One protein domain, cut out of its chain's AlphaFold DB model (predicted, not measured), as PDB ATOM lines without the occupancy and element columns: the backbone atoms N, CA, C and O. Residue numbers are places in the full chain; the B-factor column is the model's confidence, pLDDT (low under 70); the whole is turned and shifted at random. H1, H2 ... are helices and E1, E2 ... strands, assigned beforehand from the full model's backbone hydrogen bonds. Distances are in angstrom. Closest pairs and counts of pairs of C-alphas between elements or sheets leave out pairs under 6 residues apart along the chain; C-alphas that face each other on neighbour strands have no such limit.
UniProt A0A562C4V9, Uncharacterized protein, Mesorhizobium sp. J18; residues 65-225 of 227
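AT A GLANCE: This is residues 65 to 225 of the 227 residues of an uncharacterized protein of Mesorhizobium sp. J18 (UniProt A0A562C4V9). What shape do these atoms make? A strongly twisted five-stranded sheet curls round helix H5 on one face and has H1 on the other. H1 also meets a second, small sheet of E3, E7 and E6, and H4 packs beside H1; H2 and H3 make a small corner far from the middle. What is it built of? The printed part has 161 residues with six named helices and eight named strands, ordered E1 E2 E3 H1 E4 H2 H3 E5 H4 E6 E7 E8 H5 H6, class mixed; the large sheet, E1 E2 E4 E5 E8, is mixed, the small one, E3 E7 E6, antiparallel. It is compact, with a radius of gyration of the C-alphas of 15.7 A and spans of 42 by 42 by 29 A.

HOW THE PARTS SIT: How do the large sheet's strands pair within hydrogen-bond range? E1, residues 67 to 71, and E2, residues 74 to 83, form an antiparallel hairpin (N 69 and O 76, 2.9 A), and E2 is parallel to E4, residues 111 to 119 (N 79 and O 114, 3.0 A). E5, residues 143 to 148, is antiparallel to E4 (N 117 and O 145, 2.8 A) and to E8, residues 188 to 192 (N 144 and O 191, 2.8 A). Which helices are on it? The sheet curls round H5, residues 197 to 208, whose closest C-alphas to E8 are those of Lys 203 and Ile 190, 5.7 A. H1, residues 97 to 108, is on the opposite face, three layers with helices on both faces of a sheet; it lies over E4 at a height of 9.4 A, closest C-alphas Phe 103 and Cys 113, 6.4 A. How is the small sheet placed? E7, residues 178 to 183, is antiparallel to E3, residues 92 to 96 (N 93 and O 182, 2.8 A), and forms a hairpin with E6, residues 162 to 164 (N 163 and O 179, 2.9 A). H1 stands up from this sheet at 46 degrees; H4, residues 151 to 159, only grazes it and touches H1 at a shallow tilt of 29 degrees, opposite ways, closest C-alphas Gly 107 and Ala 151, 6.3 A. What of the other helices and the backbones? H2, residues 131 to 134, and H3, residues 136 to 139, touch only at the corner, closest C-alphas Leu 132 and Lys 139, 5.0 A; H6, residues 218 to 223, touches no helix. Every O i to N i+4 pair is within hydrogen-bond range in H1, H4, H5 and H6; H2 and H3 are too short for one.

IN THESE COORDINATES: Where do the elements begin and end? E1 begins at C-alpha 67, (-18.578, -3.195, 93.597), and H6 ends at C-alpha 223, (2.072, 3.678, 72.839). Which are long? From first to last C-alpha E2 measures 27.7 A, E4 25.0 A, E5 17.1 A, H5 16.4 A and H1 16.3 A.

THE WHOLE: How far does it reach, and is it cut? The C-alphas farthest apart, those of Asp 72 and Val 174, are 43.4 A apart, and the printed part has no cut. Which links are long, and where is confidence low? E4 to H2, 11 residues, and E6 to E7, 13 residues, are long links; residues 165 to 176 are under 70 in pLDDT, against a mean of 87.1 for the printed part.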
ATOM      1  N   LEU A  65     -18.137   2.607  97.799       74.06
ATOM      2  CA  LEU A  65     -17.485   1.390  97.328       74.06
ATOM      3  C   LEU A  65     -18.093   1.008  95.978       74.06
ATOM      4  O   LEU A  65     -19.316   0.886  95.876       74.06
ATOM      5  N   ASP A  66     -17.271   0.819  94.946       78.81
ATOM      6  CA  ASP A  66     -17.790   0.590  93.598       78.81
ATOM      7  C   ASP A  66     -18.578  -0.722  93.489       78.81
ATOM      8  O   ASP A  66     -19.766  -0.710  93.146       78.81
ATOM      9  N   ARG A  67     -17.940  -1.875  93.727       86.25
ATOM     10  CA  ARG A  67     -18.578  -3.195  93.597       86.25
ATOM     11  C   ARG A  67     -18.069  -4.172  94.645       86.25
ATOM     12  O   ARG A  67     -16.868  -4.373  94.759       86.25
ATOM     13  N   ILE A  68     -18.993  -4.840  95.330       85.75
ATOM     14  CA  ILE A  68     -18.699  -5.988  96.192       85.75
ATOM     15  C   ILE A  68     -19.165  -7.263  95.492       85.75
ATOM     16  O   ILE A  68     -20.265  -7.292  94.934       85.75
ATOM     17  N   LEU A  69     -18.348  -8.309  95.529       87.56
ATOM     18  CA  LEU A  69     -18.735  -9.654  95.114       87.56
ATOM     19  C   LEU A  69     -18.233 -10.692  96.110       87.56
ATOM     20  O   LEU A  69     -17.299 -10.442  96.867       87.56
ATOM     21  N   VAL A  70     -18.850 -11.867  96.079       87.50
ATOM     22  CA  VAL A  70     -18.390 -13.044  96.816       87.50
ATOM     23  C   VAL A  70     -17.906 -14.059  95.792       87.50
ATOM     24  O   VAL A  70     -18.612 -14.343  94.823       87.50
ATOM     25  N   HIS A  71     -16.693 -14.562  95.986       85.69
ATOM     26  CA  HIS A  71     -16.137 -15.647  95.191       85.69
ATOM     27  C   HIS A  71     -15.480 -16.649  96.134       85.69
ATOM     28  O   HIS A  71     -14.602 -16.275  96.914       85.69
ATOM     29  N   ASP A  72     -15.945 -17.895  96.071       87.56
ATOM     30  CA  ASP A  72     -15.689 -18.924  97.076       87.56
ATOM     31  C   ASP A  72     -16.024 -18.399  98.485       87.56
ATOM     32  O   ASP A  72     -17.128 -17.902  98.712       87.56
ATOM     33  N   GLU A  73     -15.079 -18.468  99.420       89.69
ATOM     34  CA  GLU A  73     -15.233 -17.981 100.797       89.69
ATOM     35  C   GLU A  73     -14.722 -16.541 100.987       89.69
ATOM     36  O   GLU A  73     -14.729 -16.015 102.098       89.69
ATOM     37  N   ALA A  74     -14.278 -15.878  99.912       90.38
ATOM     38  CA  ALA A  74     -13.712 -14.537  99.972       90.38
ATOM     39  C   ALA A  74     -14.708 -13.464  99.516       90.38
ATOM     40  O   ALA A  74     -15.314 -13.539  98.441       90.38
ATOM     41  N   VAL A  75     -14.806 -12.398 100.310       93.44
ATOM     42  CA  VAL A  75     -15.481 -11.160  99.913       93.44
ATOM     43  C   VAL A  75     -14.469 -10.259  99.216       93.44
ATOM     44  O   VAL A  75     -13.377 -10.015  99.730       93.44
ATOM     45  N   TRP A  76     -14.846  -9.744  98.052       92.44
ATOM     46  CA  TRP A  76     -14.015  -8.891  97.219       92.44
ATOM     47  C   TRP A  76     -14.644  -7.523  97.021       92.44
ATOM     48  O   TRP A  76     -15.796  -7.423  96.599       92.44
ATOM     49  N   LEU A  77     -13.852  -6.477  97.228       93.44
ATOM     50  CA  LEU A  77     -14.092  -5.150  96.682       93.44
ATOM     51  C   LEU A  77     -13.370  -5.016  95.342       93.44
ATOM     52  O   LEU A  77     -12.153  -5.181  95.270       93.44
ATOM     53  N   LEU A  78     -14.110  -4.652  94.298       92.31
ATOM     54  CA  LEU A  78     -13.557  -4.212  93.023       92.31
ATOM     55  C   LEU A  78     -13.752  -2.703  92.891       92.31
ATOM     56  O   LEU A  78     -14.890  -2.239  92.811       92.31
ATOM     57  N   GLU A  79     -12.649  -1.965  92.819       92.31
ATOM     58  CA  GLU A  79     -12.644  -0.512  92.631       92.31
ATOM     59  C   GLU A  79     -12.068  -0.165  91.258       92.31
ATOM     60  O   GLU A  79     -10.968  -0.611  90.922       92.31
ATOM     61  N   ILE A  80     -12.771   0.649  90.463       90.94
ATOM     62  CA  ILE A  80     -12.297   1.083  89.142       90.94
ATOM     63  C   ILE A  80     -12.201   2.604  89.102       90.94
ATOM     64  O   ILE A  80     -13.192   3.325  89.180       90.94
ATOM     65  N   LYS A  81     -10.996   3.119  88.853       91.81
ATOM     66  CA  LYS A  81     -10.782   4.554  88.630       91.81
ATOM     67  C   LYS A  81     -10.481   4.864  87.174       91.81
ATOM     68  O   LYS A  81      -9.820   4.104  86.477       91.81
ATOM     69  N   HIS A  82     -10.901   6.040  86.720       91.56
ATOM     70  CA  HIS A  82     -10.528   6.561  85.407       91.56
ATOM     71  C   HIS A  82      -9.393   7.572  85.575       91.56
ATOM     72  O   HIS A  82      -9.615   8.678  86.067       91.56
ATOM     73  N   LYS A  83      -8.172   7.207  85.184       93.31
ATOM     74  CA  LYS A  83      -6.971   8.030  85.409       93.31
ATOM     75  C   LYS A  83      -6.097   8.045  84.158       93.31
ATOM     76  O   LYS A  83      -6.252   7.220  83.269       93.31
ATOM     77  N   PHE A  84      -5.182   8.996  84.083       92.94
ATOM     78  CA  PHE A  84      -4.000   8.913  83.227       92.94
ATOM     79  C   PHE A  84      -2.771   8.965  84.148       92.94
ATOM     80  O   PHE A  84      -2.893   9.477  85.268       92.94
ATOM     81  N   PRO A  85      -1.625   8.403  83.742       94.12
ATOM     82  CA  PRO A  85      -0.458   8.332  84.611       94.12
ATOM     83  C   PRO A  85       0.164   9.713  84.844       94.12
ATOM     84  O   PRO A  85       0.158  10.579  83.964       94.12
ATOM     85  N   PHE A  86       0.760   9.907  86.020       91.69
ATOM     86  CA  PHE A  86       1.715  10.985  86.242       91.69
ATOM     87  C   PHE A  86       2.914  10.786  85.314       91.69
ATOM     88  O   PHE A  86       3.448   9.682  85.195       91.69
ATOM     89  N   GLN A  87       3.313  11.861  84.638       87.69
ATOM     90  CA  GLN A  87       4.416  11.828  83.687       87.69
ATOM     91  C   GLN A  87       5.754  11.984  84.420       87.69
ATOM     92  O   GLN A  87       5.864  12.725  85.395       87.69
ATOM     93  N   GLY A  88       6.775  11.285  83.936       85.06
ATOM     94  CA  GLY A  88       8.120  11.282  84.502       85.06
ATOM     95  C   GLY A  88       8.984  10.209  83.844       85.06
ATOM     96  O   GLY A  88       8.600   9.658  82.805       85.06
ATOM     97  N   LYS A  89      10.133   9.895  84.462       87.12
ATOM     98  CA  LYS A  89      10.976   8.749  84.064       87.12
ATOM     99  C   LYS A  89      10.231   7.420  84.205       87.12
ATOM    100  O   LYS A  89      10.412   6.547  83.371       87.12
ATOM    101  N   VAL A  90       9.398   7.318  85.241       93.12
ATOM    102  CA  VAL A  90       8.512   6.183  85.513       93.12
ATOM    103  C   VAL A  90       7.075   6.694  85.519       93.12
ATOM    104  O   VAL A  90       6.799   7.718  86.150       93.12
ATOM    105  N   LEU A  91       6.169   6.006  84.828       95.75
ATOM    106  CA  LEU A  91       4.738   6.282  84.878       95.75
ATOM    107  C   LEU A  91       4.146   5.751  86.181       95.75
ATOM    108  O   LEU A  91       4.430   4.634  86.609       95.75
ATOM    109  N   GLN A  92       3.309   6.561  86.824       95.12
ATOM    110  CA  GLN A  92       2.749   6.232  88.135       95.12
ATOM    111  C   GLN A  92       1.290   6.662  88.248       95.12
ATOM    112  O   GLN A  92       0.852   7.602  87.585       95.12
ATOM    113  N   PHE A  93       0.551   6.023  89.149       94.25
ATOM    114  CA  PHE A  93      -0.820   6.381  89.490       94.25
ATOM    115  C   PHE A  93      -0.929   6.684  90.981       94.25
ATOM    116  O   PHE A  93      -0.436   5.931  91.812       94.25
ATOM    117  N   GLY A  94      -1.585   7.790  91.330       91.06
ATOM    118  CA  GLY A  94      -1.821   8.154  92.727       91.06
ATOM    119  C   GLY A  94      -3.068   7.482  93.297       91.06
ATOM    120  O   GLY A  94      -4.115   7.482  92.643       91.06
ATOM    121  N   ILE A  95      -2.979   6.978  94.524       90.81
ATOM    122  CA  ILE A  95      -4.109   6.567  95.367       90.81
ATOM    123  C   ILE A  95      -4.182   7.537  96.544       90.81
ATOM    124  O   ILE A  95      -3.168   7.835  97.173       90.81
ATOM    125  N   ASN A  96      -5.370   8.070  96.818       88.00
ATOM    126  CA  ASN A  96      -5.565   9.003  97.924       88.00
ATOM    127  C   ASN A  96      -5.328   8.299  99.270       88.00
ATOM    128  O   ASN A  96      -5.741   7.155  99.433       88.00
ATOM    129  N   ASN A  97      -4.730   8.973 100.256       85.81
ATOM    130  CA  ASN A  97      -4.481   8.378 101.574       85.81
ATOM    131  C   ASN A  97      -5.751   7.860 102.261       85.81
ATOM    132  O   ASN A  97      -5.706   6.823 102.916       85.81
ATOM    133  N   GLY A  98      -6.874   8.567 102.131       84.19
ATOM    134  CA  GLY A  98      -8.141   8.107 102.687       84.19
ATOM    135  C   GLY A  98      -8.635   6.838 101.989       84.19
ATOM    136  O   GLY A  98      -9.044   5.901 102.662       84.19
ATOM    137  N   GLU A  99      -8.513   6.771 100.659       86.88
ATOM    138  CA  GLU A  99      -8.870   5.582  99.869       86.88
ATOM    139  C   GLU A  99      -7.973   4.390 100.238       86.88
ATOM    140  O   GLU A  99      -8.461   3.297 100.509       86.88
ATOM    141  N   LEU A 100      -6.662   4.617 100.352       90.00
ATOM    142  CA  LEU A 100      -5.710   3.607 100.809       90.00
ATOM    143  C   LEU A 100      -5.997   3.156 102.252       90.00
ATOM    144  O   LEU A 100      -5.857   1.980 102.579       90.00
ATOM    145  N   GLY A 101      -6.442   4.078 103.111       89.25
ATOM    146  CA  GLY A 101      -6.899   3.784 104.467       89.25
ATOM    147  C   GLY A 101      -8.139   2.891 104.494       89.25
ATOM    148  O   GLY A 101      -8.200   1.976 105.308       89.25
ATOM    149  N   VAL A 102      -9.086   3.095 103.575       88.81
ATOM    150  CA  VAL A 102     -10.243   2.203 103.415       88.81
ATOM    151  C   VAL A 102      -9.808   0.815 102.968       88.81
ATOM    152  O   VAL A 102     -10.229  -0.158 103.585       88.81
ATOM    153  N   PHE A 103      -8.934   0.702 101.962       92.00
ATOM    154  CA  PHE A 103      -8.420  -0.608 101.546       92.00
ATOM    155  C   PHE A 103      -7.722  -1.341 102.692       92.00
ATOM    156  O   PHE A 103      -7.901  -2.546 102.839       92.00
ATOM    157  N   ARG A 104      -6.992  -0.615 103.550       92.12
ATOM    158  CA  ARG A 104      -6.381  -1.191 104.754       92.12
ATOM    159  C   ARG A 104      -7.428  -1.767 105.706       92.12
ATOM    160  O   ARG A 104      -7.318  -2.928 106.077       92.12
ATOM    161  N   LEU A 105      -8.444  -0.979 106.062       90.50
ATOM    162  CA  LEU A 105      -9.510  -1.401 106.980       90.50
ATOM    163  C   LEU A 105     -10.308  -2.591 106.432       90.50
ATOM    164  O   LEU A 105     -10.665  -3.498 107.177       90.50
ATOM    165  N   LEU A 106     -10.574  -2.605 105.125       91.19
ATOM    166  CA  LEU A 106     -11.246  -3.721 104.463       91.19
ATOM    167  C   LEU A 106     -10.381  -4.984 104.485       91.19
ATOM    168  O   LEU A 106     -10.880  -6.048 104.839       91.19
ATOM    169  N   GLY A 107      -9.086  -4.859 104.189       91.69
ATOM    170  CA  GLY A 107      -8.137  -5.967 104.291       91.69
ATOM    171  C   GLY A 107      -8.040  -6.532 105.711       91.69
ATOM    172  O   GLY A 107      -8.067  -7.747 105.886       91.69
ATOM    173  N   GLU A 108      -8.001  -5.666 106.730       91.00
ATOM    174  CA  GLU A 108      -8.040  -6.051 108.153       91.00
ATOM    175  C   GLU A 108      -9.346  -6.787 108.519       91.00
ATOM    176  O   GLU A 108      -9.334  -7.680 109.364       91.00
ATOM    177  N   ALA A 109     -10.455  -6.472 107.844       90.12
ATOM    178  CA  ALA A 109     -11.742  -7.156 107.982       90.12
ATOM    179  C   ALA A 109     -11.875  -8.433 107.122       90.12
ATOM    180  O   ALA A 109     -12.962  -9.006 107.041       90.12
ATOM    181  N   GLY A 110     -10.805  -8.880 106.457       91.94
ATOM    182  CA  GLY A 110     -10.814 -10.067 105.596       91.94
ATOM    183  C   GLY A 110     -11.432  -9.849 104.209       91.94
ATOM    184  O   GLY A 110     -11.684 -10.815 103.490       91.94
ATOM    185  N   ILE A 111     -11.666  -8.596 103.807       93.12
ATOM    186  CA  ILE A 111     -12.186  -8.241 102.483       93.12
ATOM    187  C   ILE A 111     -11.011  -7.958 101.544       93.12
ATOM    188  O   ILE A 111     -10.224  -7.031 101.748       93.12
ATOM    189  N   ARG A 112     -10.910  -8.738 100.469       94.75
ATOM    190  CA  ARG A 112      -9.857  -8.586  99.459       94.75
ATOM    191  C   ARG A 112     -10.171  -7.409  98.546       94.75
ATOM    192  O   ARG A 112     -11.312  -7.221  98.137       94.75
ATOM    193  N   CYS A 113      -9.165  -6.607  98.217       94.88
ATOM    194  CA  CYS A 113      -9.351  -5.375  97.452       94.88
ATOM    195  C   CYS A 113      -8.620  -5.457  96.113       94.88
ATOM    196  O   CYS A 113      -7.395  -5.533  96.071       94.88
ATOM    197  N   PHE A 114      -9.360  -5.392  95.010       95.06
ATOM    198  CA  PHE A 114      -8.798  -5.301  93.668       95.06
ATOM    199  C   PHE A 114      -8.932  -3.872  93.142       95.06
ATOM    200  O   PHE A 114     -10.040  -3.378  92.921       95.06
ATOM    201  N   HIS A 115      -7.796  -3.209  92.933       95.31
ATOM    202  CA  HIS A 115      -7.735  -1.855  92.399       95.31
ATOM    203  C   HIS A 115      -7.453  -1.889  90.902       95.31
ATOM    204  O   HIS A 115      -6.379  -2.305  90.462       95.31
ATOM    205  N   ALA A 116      -8.408  -1.411  90.116       95.06
ATOM    206  CA  ALA A 116      -8.309  -1.319  88.674       95.06
ATOM    207  C   ALA A 116      -8.313   0.135  88.199       95.06
ATOM    208  O   ALA A 116      -8.951   1.028  88.764       95.06
ATOM    209  N   ILE A 117      -7.595   0.372  87.107       96.06
ATOM    210  CA  ILE A 117      -7.515   1.669  86.454       96.06
ATOM    211  C   ILE A 117      -7.900   1.498  84.991       96.06
ATOM    212  O   ILE A 117      -7.252   0.768  84.240       96.06
ATOM    213  N   LEU A 118      -8.935   2.228  84.581       95.31
ATOM    214  CA  LEU A 118      -9.163   2.550  83.183       95.31
ATOM    215  C   LEU A 118      -8.227   3.701  82.810       95.31
ATOM    216  O   LEU A 118      -8.483   4.869  83.134       95.31
ATOM    217  N   VAL A 119      -7.123   3.355  82.160       96.50
ATOM    218  CA  VAL A 119      -6.116   4.296  81.686       96.50
ATOM    219  C   VAL A 119      -6.665   5.040  80.476       96.50
ATOM    220  O   VAL A 119      -6.906   4.464  79.412       96.50
ATOM    221  N   LYS A 120      -6.870   6.343  80.649       94.12
ATOM    222  CA  LYS A 120      -7.311   7.246  79.590       94.12
ATOM    223  C   LYS A 120      -6.174   7.468  78.582       94.12
ATOM    224  O   LYS A 120      -5.061   7.775  79.007       94.12
ATOM    225  N   PRO A 121      -6.444   7.405  77.267       93.19
ATOM    226  CA  PRO A 121      -5.439   7.705  76.246       93.19
ATOM    227  C   PRO A 121      -5.086   9.197  76.190       93.19
ATOM    228  O   PRO A 121      -3.963   9.541  75.846       93.19
ATOM    229  N   SER A 122      -6.017  10.087  76.553       91.00
ATOM    230  CA  SER A 122      -5.767  11.527  76.624       91.00
ATOM    231  C   SER A 122      -5.252  11.888  78.015       91.00
ATOM    232  O   SER A 122      -5.939  11.682  79.024       91.00
ATOM    233  N   TRP A 123      -4.019  12.390  78.077       92.00
ATOM    234  CA  TRP A 123      -3.312  12.687  79.328       92.00
ATOM    235  C   TRP A 123      -3.433  14.163  79.709       92.00
ATOM    236  O   TRP A 123      -2.445  14.824  80.025       92.00
ATOM    237  N   THR A 124      -4.661  14.675  79.667       83.88
ATOM    238  CA  THR A 124      -5.009  16.022  80.126       83.88
ATOM    239  C   THR A 124      -6.156  15.978  81.137       83.88
ATOM    240  O   THR A 124      -7.003  15.076  81.130       83.88
ATOM    241  N   LYS A 125      -6.174  16.974  82.026       79.69
ATOM    242  CA  LYS A 125      -7.264  17.231  82.974       79.69
ATOM    243  C   LYS A 125      -8.448  17.949  82.329       79.69
ATOM    244  O   LYS A 125      -9.538  17.901  82.887       79.69
ATOM    245  N   ASP A 126      -8.253  18.536  81.152       77.06
ATOM    246  CA  ASP A 126      -9.247  19.379  80.478       77.06
ATOM    247  C   ASP A 126     -10.390  18.564  79.855       77.06
ATOM    248  O   ASP A 126     -11.386  19.117  79.393       77.06
ATOM    249  N   SER A 127     -10.272  17.230  79.846       71.44
ATOM    250  CA  SER A 127     -11.294  16.325  79.326       71.44
ATOM    251  C   SER A 127     -11.741  15.280  80.358       71.44
ATOM    252  O   SER A 127     -10.959  14.508  80.929       71.44
ATOM    253  N   GLY A 128     -13.056  15.234  80.589       72.81
ATOM    254  CA  GLY A 128     -13.707  14.165  81.348       72.81
ATOM    255  C   GLY A 128     -13.797  12.864  80.541       72.81
ATOM    256  O   GLY A 128     -13.717  12.875  79.320       72.81
ATOM    257  N   SER A 129     -14.027  11.723  81.196       75.00
ATOM    258  CA  SER A 129     -14.003  10.401  80.534       75.00
ATOM    259  C   SER A 129     -15.155  10.135  79.551       75.00
ATOM    260  O   SER A 129     -15.138   9.118  78.862       75.00
ATOM    261  N   GLY A 130     -16.158  11.018  79.471       72.44
ATOM    262  CA  GLY A 130     -17.337  10.833  78.617       72.44
ATOM    263  C   GLY A 130     -17.013  10.731  77.123       72.44
ATOM    264  O   GLY A 130     -17.752  10.086  76.383       72.44
ATOM    265  N   TYR A 131     -15.873  11.279  76.679       74.62
ATOM    266  CA  TYR A 131     -15.448  11.164  75.282       74.62
ATOM    267  C   TYR A 131     -15.239   9.706  74.846       74.62
ATOM    268  O   TYR A 131     -15.397   9.407  73.664       74.62
ATOM    269  N   LEU A 132     -14.927   8.791  75.775       81.06
ATOM    270  CA  LEU A 132     -14.715   7.370  75.478       81.06
ATOM    271  C   LEU A 132     -15.988   6.663  74.996       81.06
ATOM    272  O   LEU A 132     -15.897   5.596  74.395       81.06
ATOM    273  N   LEU A 133     -17.166   7.246  75.232       78.38
ATOM    274  CA  LEU A 133     -18.436   6.705  74.746       78.38
ATOM    275  C   LEU A 133     -18.657   6.994  73.257       78.38
ATOM    276  O   LEU A 133     -19.277   6.190  72.570       78.38
ATOM    277  N   ASN A 134     -18.126   8.118  72.765       76.25
ATOM    278  CA  ASN A 134     -18.464   8.655  71.443       76.25
ATOM    279  C   ASN A 134     -17.260   8.762  70.493       76.25
ATOM    280  O   ASN A 134     -17.441   9.033  69.309       76.25
ATOM    281  N   ARG A 135     -16.027   8.569  70.980       82.44
ATOM    282  CA  ARG A 135     -14.797   8.595  70.170       82.44
ATOM    283  C   ARG A 135     -14.164   7.211  70.131       82.44
ATOM    284  O   ARG A 135     -13.337   6.882  70.982       82.44
ATOM    285  N   LEU A 136     -14.555   6.413  69.136       84.69
ATOM    286  CA  LEU A 136     -14.120   5.021  68.986       84.69
ATOM    287  C   LEU A 136     -12.590   4.884  68.952       84.69
ATOM    288  O   LEU A 136     -12.045   4.087  69.706       84.69
ATOM    289  N   SER A 137     -11.901   5.740  68.193       87.88
ATOM    290  CA  SER A 137     -10.433   5.737  68.092       87.88
ATOM    291  C   SER A 137      -9.722   5.954  69.432       87.88
ATOM    292  O   SER A 137      -8.641   5.420  69.666       87.88
ATOM    293  N   LEU A 138     -10.327   6.716  70.349       88.88
ATOM    294  CA  LEU A 138      -9.804   6.882  71.703       88.88
ATOM    295  C   LEU A 138     -10.206   5.710  72.602       88.88
ATOM    296  O   LEU A 138      -9.411   5.263  73.423       88.88
ATOM    297  N   LYS A 139     -11.416   5.170  72.443       88.62
ATOM    298  CA  LYS A 139     -11.840   3.972  73.174       88.62
ATOM    299  C   LYS A 139     -10.912   2.785  72.894       88.62
ATOM    300  O   LYS A 139     -10.550   2.082  73.828       88.62
ATOM    301  N   GLU A 140     -10.479   2.602  71.651       92.00
ATOM    302  CA  GLU A 140      -9.557   1.530  71.245       92.00
ATOM    303  C   GLU A 140      -8.184   1.607  71.912       92.00
ATOM    304  O   GLU A 140      -7.513   0.591  72.072       92.00
ATOM    305  N   ARG A 141      -7.794   2.805  72.350       94.94
ATOM    306  CA  ARG A 141      -6.537   3.067  73.050       94.94
ATOM    307  C   ARG A 141      -6.680   3.090  74.572       94.94
ATOM    308  O   ARG A 141      -5.686   3.191  75.281       94.94
ATOM    309  N   ALA A 142      -7.900   3.012  75.100       95.06
ATOM    310  CA  ALA A 142      -8.112   2.969  76.540       95.06
ATOM    311  C   ALA A 142      -7.789   1.570  77.078       95.06
ATOM    312  O   ALA A 142      -8.346   0.575  76.612       95.06
ATOM    313  N   ALA A 143      -6.911   1.499  78.075       96.94
ATOM    314  CA  ALA A 143      -6.489   0.245  78.690       96.94
ATOM    315  C   ALA A 143      -7.133   0.040  80.057       96.94
ATOM    316  O   ALA A 143      -7.275   0.979  80.832       96.94
ATOM    317  N   LEU A 144      -7.452  -1.207  80.378       96.81
ATOM    318  CA  LEU A 144      -7.795  -1.648  81.717       96.81
ATOM    319  C   LEU A 144      -6.589  -2.385  82.310       96.81
ATOM    320  O   LEU A 144      -6.095  -3.364  81.739       96.81
ATOM    321  N   ILE A 145      -6.120  -1.902  83.454       97.75
ATOM    322  CA  ILE A 145      -5.038  -2.500  84.243       97.75
ATOM    323  C   ILE A 145      -5.525  -2.698  85.677       97.75
ATOM    324  O   ILE A 145      -6.435  -1.992  86.110       97.75
ATOM    325  N   GLY A 146      -4.952  -3.639  86.420       96.50
ATOM    326  CA  GLY A 146      -5.386  -3.889  87.790       96.50
ATOM    327  C   GLY A 146      -4.362  -4.614  88.641       96.50
ATOM    328  O   GLY A 146      -3.441  -5.246  88.127       96.50
ATOM    329  N   THR A 147      -4.513  -4.482  89.951       95.62
ATOM    330  CA  THR A 147      -3.645  -5.102  90.949       95.62
ATOM    331  C   THR A 147      -4.445  -5.366  92.220       95.62
ATOM    332  O   THR A 147      -5.342  -4.596  92.570       95.62
ATOM    333  N   GLU A 148      -4.142  -6.458  92.913       95.00
ATOM    334  CA  GLU A 148      -4.667  -6.678  94.259       95.00
ATOM    335  C   GLU A 148      -3.884  -5.811  95.250       95.00
ATOM    336  O   GLU A 148      -2.654  -5.771  95.222       95.00
ATOM    337  N   LEU A 149      -4.597  -5.105  96.123       94.25
ATOM    338  CA  LEU A 149      -4.020  -4.343  97.222       94.25
ATOM    339  C   LEU A 149      -4.115  -5.176  98.499       94.25
ATOM    340  O   LEU A 149      -5.019  -4.997  99.311       94.25
ATOM    341  N   ASP A 150      -3.181  -6.113  98.646       91.19
ATOM    342  CA  ASP A 150      -3.018  -6.881  99.878       91.19
ATOM    343  C   ASP A 150      -2.392  -6.035 101.007       91.19
ATOM    344  O   ASP A 150      -1.870  -4.934 100.795       91.19
ATOM    345  N   ALA A 151      -2.423  -6.568 102.231       87.25
ATOM    346  CA  ALA A 151      -1.903  -5.887 103.415       87.25
ATOM    347  C   ALA A 151      -0.411  -5.522 103.301       87.25
ATOM    348  O   ALA A 151       0.005  -4.452 103.753       87.25
ATOM    349  N   GLY A 152       0.401  -6.379 102.673       87.94
ATOM    350  CA  GLY A 152       1.829  -6.129 102.480       87.94
ATOM    351  C   GLY A 152       2.073  -4.949 101.546       87.94
ATOM    352  O   GLY A 152       2.874  -4.064 101.850       87.94
ATOM    353  N   ARG A 153       1.326  -4.892 100.445       89.75
ATOM    354  CA  ARG A 153       1.398  -3.827  99.441       89.75
ATOM    355  C   ARG A 153       0.928  -2.498  99.991       89.75
ATOM    356  O   ARG A 153       1.599  -1.487  99.809       89.75
ATOM    357  N   ILE A 154      -0.186  -2.508 100.717       90.69
ATOM    358  CA  ILE A 154      -0.712  -1.316 101.381       90.69
ATOM    359  C   ILE A 154       0.316  -0.764 102.374       90.69
ATOM    360  O   ILE A 154       0.563   0.442 102.380       90.69
ATOM    361  N   ARG A 155       0.969  -1.630 103.162       87.50
ATOM    362  CA  ARG A 155       2.037  -1.220 104.085       87.50
ATOM    363  C   ARG A 155       3.197  -0.548 103.346       87.50
ATOM    364  O   ARG A 155       3.553   0.573 103.688       87.50
ATOM    365  N   ILE A 156       3.708  -1.173 102.283       87.19
ATOM    366  CA  ILE A 156       4.785  -0.601 101.451       87.19
ATOM    367  C   ILE A 156       4.386   0.778 100.899       87.19
ATOM    368  O   ILE A 156       5.198   1.704 100.882       87.19
ATOM    369  N   MET A 157       3.131   0.950 100.473       89.75
ATOM    370  CA  MET A 157       2.637   2.239  99.981       89.75
ATOM    371  C   MET A 157       2.579   3.314 101.076       89.75
ATOM    372  O   MET A 157       2.903   4.474 100.802       89.75
ATOM    373  N   PHE A 158       2.189   2.953 102.303       86.19
ATOM    374  CA  PHE A 158       2.205   3.872 103.445       86.19
ATOM    375  C   PHE A 158       3.629   4.272 103.857       86.19
ATOM    376  O   PHE A 158       3.851   5.443 104.172       86.19
ATOM    377  N   ASP A 159       4.586   3.347 103.770       84.69
ATOM    378  CA  ASP A 159       6.002   3.588 104.087       84.69
ATOM    379  C   ASP A 159       6.730   4.407 102.999       84.69
ATOM    380  O   ASP A 159       7.794   4.979 103.237       84.69
ATOM    381  N   GLY A 160       6.163   4.477 101.790       81.19
ATOM    382  CA  GLY A 160       6.729   5.203 100.653       81.19
ATOM    383  C   GLY A 160       6.707   6.732 100.793       81.19
ATOM    384  O   GLY A 160       6.369   7.298 101.829       81.19
ATOM    385  N   ARG A 161       7.039   7.446  99.708       77.62
ATOM    386  CA  ARG A 161       6.895   8.914  99.659       77.62
ATOM    387  C   ARG A 161       5.436   9.325  99.474       77.62
ATOM    388  O   ARG A 161       4.693   8.718  98.703       77.62
ATOM    389  N   GLU A 162       5.062  10.398 100.155       83.44
ATOM    390  CA  GLU A 162       3.761  11.044 100.026       83.44
ATOM    391  C   GLU A 162       3.833  12.189  99.014       83.44
ATOM    392  O   GLU A 162       4.776  12.982  99.028       83.44
ATOM    393  N   GLY A 163       2.840  12.272  98.135       77.31
ATOM    394  CA  GLY A 163       2.595  13.437  97.295       77.31
ATOM    395  C   GLY A 163       1.410  14.247  97.810       77.31
ATOM    396  O   GLY A 163       0.562  13.733  98.542       77.31
ATOM    397  N   ALA A 164       1.325  15.508  97.396       73.88
ATOM    398  CA  ALA A 164       0.172  16.367  97.636       73.88
ATOM    399  C   ALA A 164      -0.517  16.668  96.303       73.88
ATOM    400  O   ALA A 164       0.127  17.053  95.323       73.88
ATOM    401  N   SER A 165      -1.819  16.419  96.228       64.50
ATOM    402  CA  SER A 165      -2.608  16.697  95.040       64.50
ATOM    403  C   SER A 165      -2.936  18.192  94.957       64.50
ATOM    404  O   SER A 165      -3.026  18.859  95.987       64.50
ATOM    405  N   PRO A 166      -3.164  18.739  93.753       60.56
ATOM    406  CA  PRO A 166      -3.549  20.139  93.624       60.56
ATOM    407  C   PRO A 166      -4.977  20.378  94.141       60.56
ATOM    408  O   PRO A 166      -5.817  19.475  94.108       60.56
ATOM    409  N   ASP A 167      -5.267  21.611  94.541       52.09
ATOM    410  CA  ASP A 167      -6.439  21.995  95.347       52.09
ATOM    411  C   ASP A 167      -7.803  21.581  94.743       52.09
ATOM    412  O   ASP A 167      -8.728  21.206  95.466       52.09
ATOM    413  N   HIS A 168      -7.902  21.515  93.405       55.00
ATOM    414  CA  HIS A 168      -9.098  21.075  92.655       55.00
ATOM    415  C   HIS A 168      -9.485  19.602  92.848       55.00
ATOM    416  O   HIS A 168     -10.492  19.145  92.314       55.00
ATOM    417  N   THR A 169      -8.661  18.819  93.538       51.72
ATOM    418  CA  THR A 169      -8.957  17.411  93.836       51.72
ATOM    419  C   THR A 169      -9.753  17.236  95.125       51.72
ATOM    420  O   THR A 169     -10.224  16.134  95.402       51.72
ATOM    421  N   THR A 170      -9.925  18.304  95.907       49.47
ATOM    422  CA  THR A 170     -10.734  18.294  97.126       49.47
ATOM    423  C   THR A 170     -12.177  18.657  96.796       49.47
ATOM    424  O   THR A 170     -12.434  19.536  95.978       49.47
ATOM    425  N   PHE A 171     -13.139  17.993  97.440       48.09
ATOM    426  CA  PHE A 171     -14.560  18.298  97.239       48.09
ATOM    427  C   PHE A 171     -14.907  19.747  97.630       48.09
ATOM    428  O   PHE A 171     -15.783  20.356  97.026       48.09
ATOM    429  N   SER A 172     -14.204  20.305  98.620       51.25
ATOM    430  CA  SER A 172     -14.381  21.681  99.098       51.25
ATOM    431  C   SER A 172     -13.588  22.726  98.310       51.25
ATOM    432  O   SER A 172     -13.811  23.915  98.515       51.25
ATOM    433  N   GLY A 173     -12.631  22.321  97.469       50.12
ATOM    434  CA  GLY A 173     -11.649  23.226  96.862       50.12
ATOM    435  C   GLY A 173     -10.660  23.847  97.861       50.12
ATOM    436  O   GLY A 173      -9.906  24.739  97.485       50.12
ATOM    437  N   VAL A 174     -10.659  23.401  99.125       48.00
ATOM    438  CA  VAL A 174      -9.825  23.943 100.207       48.00
ATOM    439  C   VAL A 174      -8.904  22.848 100.740       48.00
ATOM    440  O   VAL A 174      -9.370  21.864 101.318       48.00
ATOM    441  N   GLY A 175      -7.594  23.056 100.585       56.44
ATOM    442  CA  GLY A 175      -6.539  22.142 101.028       56.44
ATOM    443  C   GLY A 175      -6.002  21.241  99.914       56.44
ATOM    444  O   GLY A 175      -6.434  21.309  98.769       56.44
ATOM    445  N   GLN A 176      -5.045  20.381 100.263       62.12
ATOM    446  CA  GLN A 176      -4.434  19.410  99.353       62.12
ATOM    447  C   GLN A 176      -4.662  18.004  99.893       62.12
ATOM    448  O   GLN A 176      -4.451  17.749 101.083       62.12
ATOM    449  N   LEU A 177      -5.093  17.076  99.037       73.38
ATOM    450  CA  LEU A 177      -5.197  15.681  99.445       73.38
ATOM    451  C   LEU A 177      -3.836  15.014  99.312       73.38
ATOM    452  O   LEU A 177      -3.148  15.114  98.300       73.38
ATOM    453  N   ARG A 178      -3.462  14.275 100.345       84.81
ATOM    454  CA  ARG A 178      -2.258  13.456 100.305       84.81
ATOM    455  C   ARG A 178      -2.530  12.186  99.510       84.81
ATOM    456  O   ARG A 178      -3.612  11.598  99.615       84.81
ATOM    457  N   TYR A 179      -1.559  11.774  98.708       89.00
ATOM    458  CA  TYR A 179      -1.640  10.556  97.915       89.00
ATOM    459  C   TYR A 179      -0.333   9.769  97.965       89.00
ATOM    460  O   TYR A 179       0.749  10.323  98.171       89.00
ATOM    461  N   ARG A 180      -0.441   8.466  97.711       91.94
ATOM    462  CA  ARG A 180       0.687   7.552  97.507       91.94
ATOM    463  C   ARG A 180       0.721   7.112  96.054       91.94
ATOM    464  O   ARG A 180      -0.319   6.796  95.477       91.94
ATOM    465  N   SER A 181       1.901   7.143  95.449       91.25
ATOM    466  CA  SER A 181       2.094   6.714  94.065       91.25
ATOM    467  C   SER A 181       2.319   5.212  93.989       91.25
ATOM    468  O   SER A 181       3.078   4.658  94.779       91.25
ATOM    469  N   LEU A 182       1.734   4.589  92.973       92.25
ATOM    470  CA  LEU A 182       2.017   3.222  92.568       92.25
ATOM    471  C   LEU A 182       2.578   3.231  91.136       92.25
ATOM    472  O   LEU A 182       1.920   3.778  90.242       92.25
ATOM    473  N   PRO A 183       3.788   2.694  90.892       94.31
ATOM    474  CA  PRO A 183       4.332   2.558  89.545       94.31
ATOM    475  C   PRO A 183       3.421   1.745  88.629       94.31
ATOM    476  O   PRO A 183       2.775   0.796  89.066       94.31
ATOM    477  N   ALA A 184       3.393   2.087  87.341       95.81
ATOM    478  CA  ALA A 184       2.618   1.350  86.346       95.81
ATOM    479  C   ALA A 184       3.013  -0.136  86.282       95.81
ATOM    480  O   ALA A 184       2.158  -0.978  86.037       95.81
ATOM    481  N   THR A 185       4.277  -0.456  86.566       95.75
ATOM    482  CA  THR A 185       4.821  -1.823  86.593       95.75
ATOM    483  C   THR A 185       4.245  -2.716  87.691       95.75
ATOM    484  O   THR A 185       4.339  -3.931  87.582       95.75
ATOM    485  N   GLU A 186       3.615  -2.141  88.717       94.44
ATOM    486  CA  GLU A 186       2.941  -2.890  89.793       94.44
ATOM    487  C   GLU A 186       1.535  -3.376  89.392       94.44
ATOM    488  O   GLU A 186       0.823  -4.011  90.180       94.44
ATOM    489  N   PHE A 187       1.103  -3.054  88.172       96.44
ATOM    490  CA  PHE A 187      -0.179  -3.468  87.631       96.44
ATOM    491  C   PHE A 187      -0.032  -4.618  86.639       96.44
ATOM    492  O   PHE A 187       0.891  -4.688  85.827       96.44
ATOM    493  N   GLY A 188      -1.041  -5.480  86.656       97.38
ATOM    494  CA  GLY A 188      -1.304  -6.454  85.617       97.38
ATOM    495  C   GLY A 188      -2.161  -5.873  84.496       97.38
ATOM    496  O   GLY A 188      -3.116  -5.127  84.728       97.38
ATOM    497  N   ARG A 189      -1.854  -6.248  83.258       97.31
ATOM    498  CA  ARG A 189      -2.619  -5.898  82.064       97.31
ATOM    499  C   ARG A 189      -3.862  -6.776  81.982       97.31
ATOM    500  O   ARG A 189      -3.770  -7.978  81.732       97.31
ATOM    501  N   ILE A 190      -5.031  -6.150  82.087       96.75
ATOM    502  CA  ILE A 190      -6.311  -6.807  81.807       96.75
ATOM    503  C   ILE A 190      -6.584  -6.714  80.303       96.75
ATOM    504  O   ILE A 190      -6.753  -7.729  79.644       96.75
ATOM    505  N   GLY A 191      -6.516  -5.540  79.684       95.94
ATOM    506  CA  GLY A 191      -6.668  -5.457  78.227       95.94
ATOM    507  C   GLY A 191      -7.010  -4.070  77.726       95.94
ATOM    508  O   GLY A 191      -6.825  -3.090  78.440       95.94
ATOM    509  N   LEU A 192      -7.496  -3.992  76.491       95.81
ATOM    510  CA  LEU A 192      -7.994  -2.755  75.888       95.81
ATOM    511  C   LEU A 192      -9.520  -2.737  75.912       95.81
ATOM    512  O   LEU A 192     -10.157  -3.778  75.791       95.81
ATOM    513  N   MET A 193     -10.121  -1.553  75.995       92.00
ATOM    514  CA  MET A 193     -11.581  -1.385  75.962       92.00
ATOM    515  C   MET A 193     -12.216  -1.724  74.605       92.00
ATOM    516  O   MET A 193     -13.445  -1.761  74.498       92.00
ATOM    517  N   SER A 194     -11.403  -1.936  73.570       90.06
ATOM    518  CA  SER A 194     -11.813  -2.506  72.283       90.06
ATOM    519  C   SER A 194     -11.869  -4.032  72.280       90.06
ATOM    520  O   SER A 194     -12.506  -4.602  71.397       90.06
ATOM    521  N   GLU A 195     -11.236  -4.710  73.246       90.88
ATOM    522  CA  GLU A 195     -11.358  -6.162  73.377       90.88
ATOM    523  C   GLU A 195     -12.805  -6.542  73.738       90.88
ATOM    524  O   GLU A 195     -13.552  -5.790  74.371       90.88
ATOM    525  N   LEU A 196     -13.209  -7.756  73.356       84.62
ATOM    526  CA  LEU A 196     -14.527  -8.281  73.704       84.62
ATOM    527  C   LEU A 196     -14.691  -8.342  75.228       84.62
ATOM    528  O   LEU A 196     -13.814  -8.845  75.930       84.62
ATOM    529  N   HIS A 197     -15.860  -7.943  75.738       84.88
ATOM    530  CA  HIS A 197     -16.132  -7.917  77.183       84.88
ATOM    531  C   HIS A 197     -15.845  -9.257  77.876       84.88
ATOM    532  O   HIS A 197     -15.312  -9.272  78.980       84.88
ATOM    533  N   ARG A 198     -16.127 -10.388  77.210       82.69
ATOM    534  CA  ARG A 198     -15.830 -11.734  77.733       82.69
ATOM    535  C   ARG A 198     -14.337 -11.975  77.982       82.69
ATOM    536  O   ARG A 198     -13.988 -12.694  78.908       82.69
ATOM    537  N   VAL A 199     -13.461 -11.370  77.177       89.31
ATOM    538  CA  VAL A 199     -12.002 -11.499  77.309       89.31
ATOM    539  C   VAL A 199     -11.511 -10.691  78.506       89.31
ATOM    540  O   VAL A 199     -10.767 -11.216  79.333       89.31
ATOM    541  N   LEU A 200     -11.976  -9.446  78.639       90.25
ATOM    542  CA  LEU A 200     -11.660  -8.599  79.793       90.25
ATOM    543  C   LEU A 200     -12.178  -9.221  81.096       90.25
ATOM    544  O   LEU A 200     -11.440  -9.295  82.075       90.25
ATOM    545  N   ALA A 201     -13.415  -9.727  81.087       88.19
ATOM    546  CA  ALA A 201     -14.020 -10.400  82.232       88.19
ATOM    547  C   ALA A 201     -13.249 -11.667  82.632       88.19
ATOM    548  O   ALA A 201     -12.989 -11.868  83.814       88.19
ATOM    549  N   ALA A 202     -12.826 -12.490  81.665       89.06
ATOM    550  CA  ALA A 202     -12.040 -13.691  81.943       89.06
ATOM    551  C   ALA A 202     -10.688 -13.361  82.594       89.06
ATOM    552  O   ALA A 202     -10.300 -14.008  83.562       89.06
ATOM    553  N   LYS A 203      -9.984 -12.332  82.108       93.00
ATOM    554  CA  LYS A 203      -8.705 -11.905  82.695       93.00
ATOM    555  C   LYS A 203      -8.884 -11.252  84.069       93.00
ATOM    556  O   LYS A 203      -8.068 -11.479  84.953       93.00
ATOM    557  N   LEU A 204      -9.961 -10.494  84.285       91.00
ATOM    558  CA  LEU A 204     -10.302  -9.997  85.620       91.00
ATOM    559  C   LEU A 204     -10.570 -11.160  86.586       91.00
ATOM    560  O   LEU A 204     -10.033 -11.172  87.689       91.00
ATOM    561  N   ALA A 205     -11.330 -12.168  86.150       90.12
ATOM    562  CA  ALA A 205     -11.566 -13.375  86.935       90.12
ATOM    563  C   ALA A 205     -10.258 -14.121  87.238       90.12
ATOM    564  O   ALA A 205     -10.064 -14.559  88.364       90.12
ATOM    565  N   TRP A 206      -9.328 -14.206  86.277       92.38
ATOM    566  CA  TRP A 206      -7.988 -14.763  86.502       92.38
ATOM    567  C   TRP A 206      -7.241 -14.042  87.622       92.38
ATOM    568  O   TRP A 206      -6.670 -14.703  88.484       92.38
ATOM    569  N   ALA A 207      -7.280 -12.711  87.633       90.12
ATOM    570  CA  ALA A 207      -6.642 -11.927  88.681       90.12
ATOM    571  C   ALA A 207      -7.269 -12.192  90.060       90.12
ATOM    572  O   ALA A 207      -6.547 -12.368  91.037       90.12
ATOM    573  N   ILE A 208      -8.602 -12.298  90.126       89.19
ATOM    574  CA  ILE A 208      -9.345 -12.613  91.358       89.19
ATOM    575  C   ILE A 208      -8.961 -13.999  91.902       89.19
ATOM    576  O   ILE A 208      -8.748 -14.152  93.100       89.19
ATOM    577  N   ILE A 209      -8.775 -15.005  91.044       89.62
ATOM    578  CA  ILE A 209      -8.324 -16.345  91.475       89.62
ATOM    579  C   ILE A 209      -6.800 -16.439  91.690       89.62
ATOM    580  O   ILE A 209      -6.251 -17.536  91.757       89.62
ATOM    581  N   GLY A 210      -6.095 -15.305  91.764       85.94
ATOM    582  CA  GLY A 210      -4.665 -15.245  92.075       85.94
ATOM    583  C   GLY A 210      -3.727 -15.601  90.919       85.94
ATOM    584  O   GLY A 210      -2.536 -15.811  91.144       85.94
ATOM    585  N   LYS A 211      -4.216 -15.673  89.673       90.94
ATOM    586  CA  LYS A 211      -3.333 -15.857  88.514       90.94
ATOM    587  C   LYS A 211      -2.589 -14.567  88.192       90.94
ATOM    588  O   LYS A 211      -3.139 -13.468  88.250       90.94
ATOM    589  N   ILE A 212      -1.341 -14.729  87.763       90.12
ATOM    590  CA  ILE A 212      -0.486 -13.622  87.343       90.12
ATOM    591  C   ILE A 212      -0.995 -13.075  86.007       90.12
ATOM    592  O   ILE A 212      -1.106 -13.796  85.014       90.12
ATOM    593  N   LEU A 213      -1.304 -11.782  85.995       94.44
ATOM    594  CA  LEU A 213      -1.600 -11.043  84.776       94.44
ATOM    595  C   LEU A 213      -0.300 -10.665  84.047       94.44
ATOM    596  O   LEU A 213       0.721 -10.450  84.702       94.44
ATOM    597  N   PRO A 214      -0.325 -10.507  82.709       95.06
ATOM    598  CA  PRO A 214       0.819  -9.966  81.980       95.06
ATOM    599  C   PRO A 214       1.239  -8.608  82.564       95.06
ATOM    600  O   PRO A 214       0.360  -7.798  82.858       95.06
ATOM    601  N   PRO A 215       2.538  -8.323  82.731       95.38
ATOM    602  CA  PRO A 215       2.975  -7.081  83.354       95.38
ATOM    603  C   PRO A 215       2.657  -5.869  82.473       95.38
ATOM    604  O   PRO A 215       2.708  -5.929  81.241       95.38
ATOM    605  N   VAL A 216       2.347  -4.747  83.116       97.31
ATOM    606  CA  VAL A 216       2.254  -3.436  82.467       97.31
ATOM    607  C   VAL A 216       3.651  -2.824  82.372       97.31
ATOM    608  O   VAL A 216       4.428  -2.878  83.321       97.31
ATOM    609  N   SER A 217       3.968  -2.210  81.231       97.00
ATOM    610  CA  SER A 217       5.197  -1.435  81.054       97.00
ATOM    611  C   SER A 217       4.894   0.021  80.714       97.00
ATOM    612  O   SER A 217       3.864   0.346  80.113       97.00
ATOM    613  N   ASP A 218       5.830   0.902  81.061       96.62
ATOM    614  CA  ASP A 218       5.776   2.316  80.699       96.62
ATOM    615  C   ASP A 218       5.674   2.520  79.188       96.62
ATOM    616  O   ASP A 218       4.905   3.362  78.725       96.62
ATOM    617  N   GLN A 219       6.445   1.743  78.424       96.56
ATOM    618  CA  GLN A 219       6.437   1.789  76.968       96.56
ATOM    619  C   GLN A 219       5.042   1.471  76.422       96.56
ATOM    620  O   GLN A 219       4.495   2.259  75.654       96.56
ATOM    621  N   TRP A 220       4.438   0.375  76.887       97.00
ATOM    622  CA  TRP A 220       3.114  -0.038  76.432       97.00
ATOM    623  C   TRP A 220       2.053   1.034  76.713       97.00
ATOM    624  O   TRP A 220       1.251   1.356  75.842       97.00
ATOM    625  N   LEU A 221       2.069   1.659  77.895       96.94
ATOM    626  CA  LEU A 221       1.131   2.746  78.200       96.94
ATOM    627  C   LEU A 221       1.367   4.001  77.348       96.94
ATOM    628  O   LEU A 221       0.404   4.691  77.012       96.94
ATOM    629  N   ARG A 222       2.619   4.318  77.000       95.88
ATOM    630  CA  ARG A 222       2.945   5.467  76.136       95.88
ATOM    631  C   ARG A 222       2.474   5.255  74.703       95.88
ATOM    632  O   ARG A 222       1.969   6.200  74.111       95.88
ATOM    633  N   GLU A 223       2.571   4.037  74.179       95.94
ATOM    634  CA  GLU A 223       2.072   3.678  72.839       95.94
ATOM    635  C   GLU A 223       0.547   3.847  72.717       95.94
ATOM    636  O   GLU A 223       0.021   4.149  71.645       95.94
ATOM    637  N   LEU A 224      -0.171   3.716  73.836       95.56
ATOM    638  CA  LEU A 224      -1.617   3.927  73.917       95.56
ATOM    639  C   LEU A 224      -2.020   5.396  74.091       95.56
ATOM    640  O   LEU A 224      -3.206   5.724  74.003       95.56
ATOM    641  N   ARG A 225      -1.074   6.304  74.335       94.50
ATOM    642  CA  ARG A 225      -1.389   7.728  74.442       94.50
ATOM    643  C   ARG A 225      -1.944   8.232  73.105       94.50
ATOM    644  O   ARG A 225      -1.436   7.902  72.035       94.50
TER     645      ARG A 225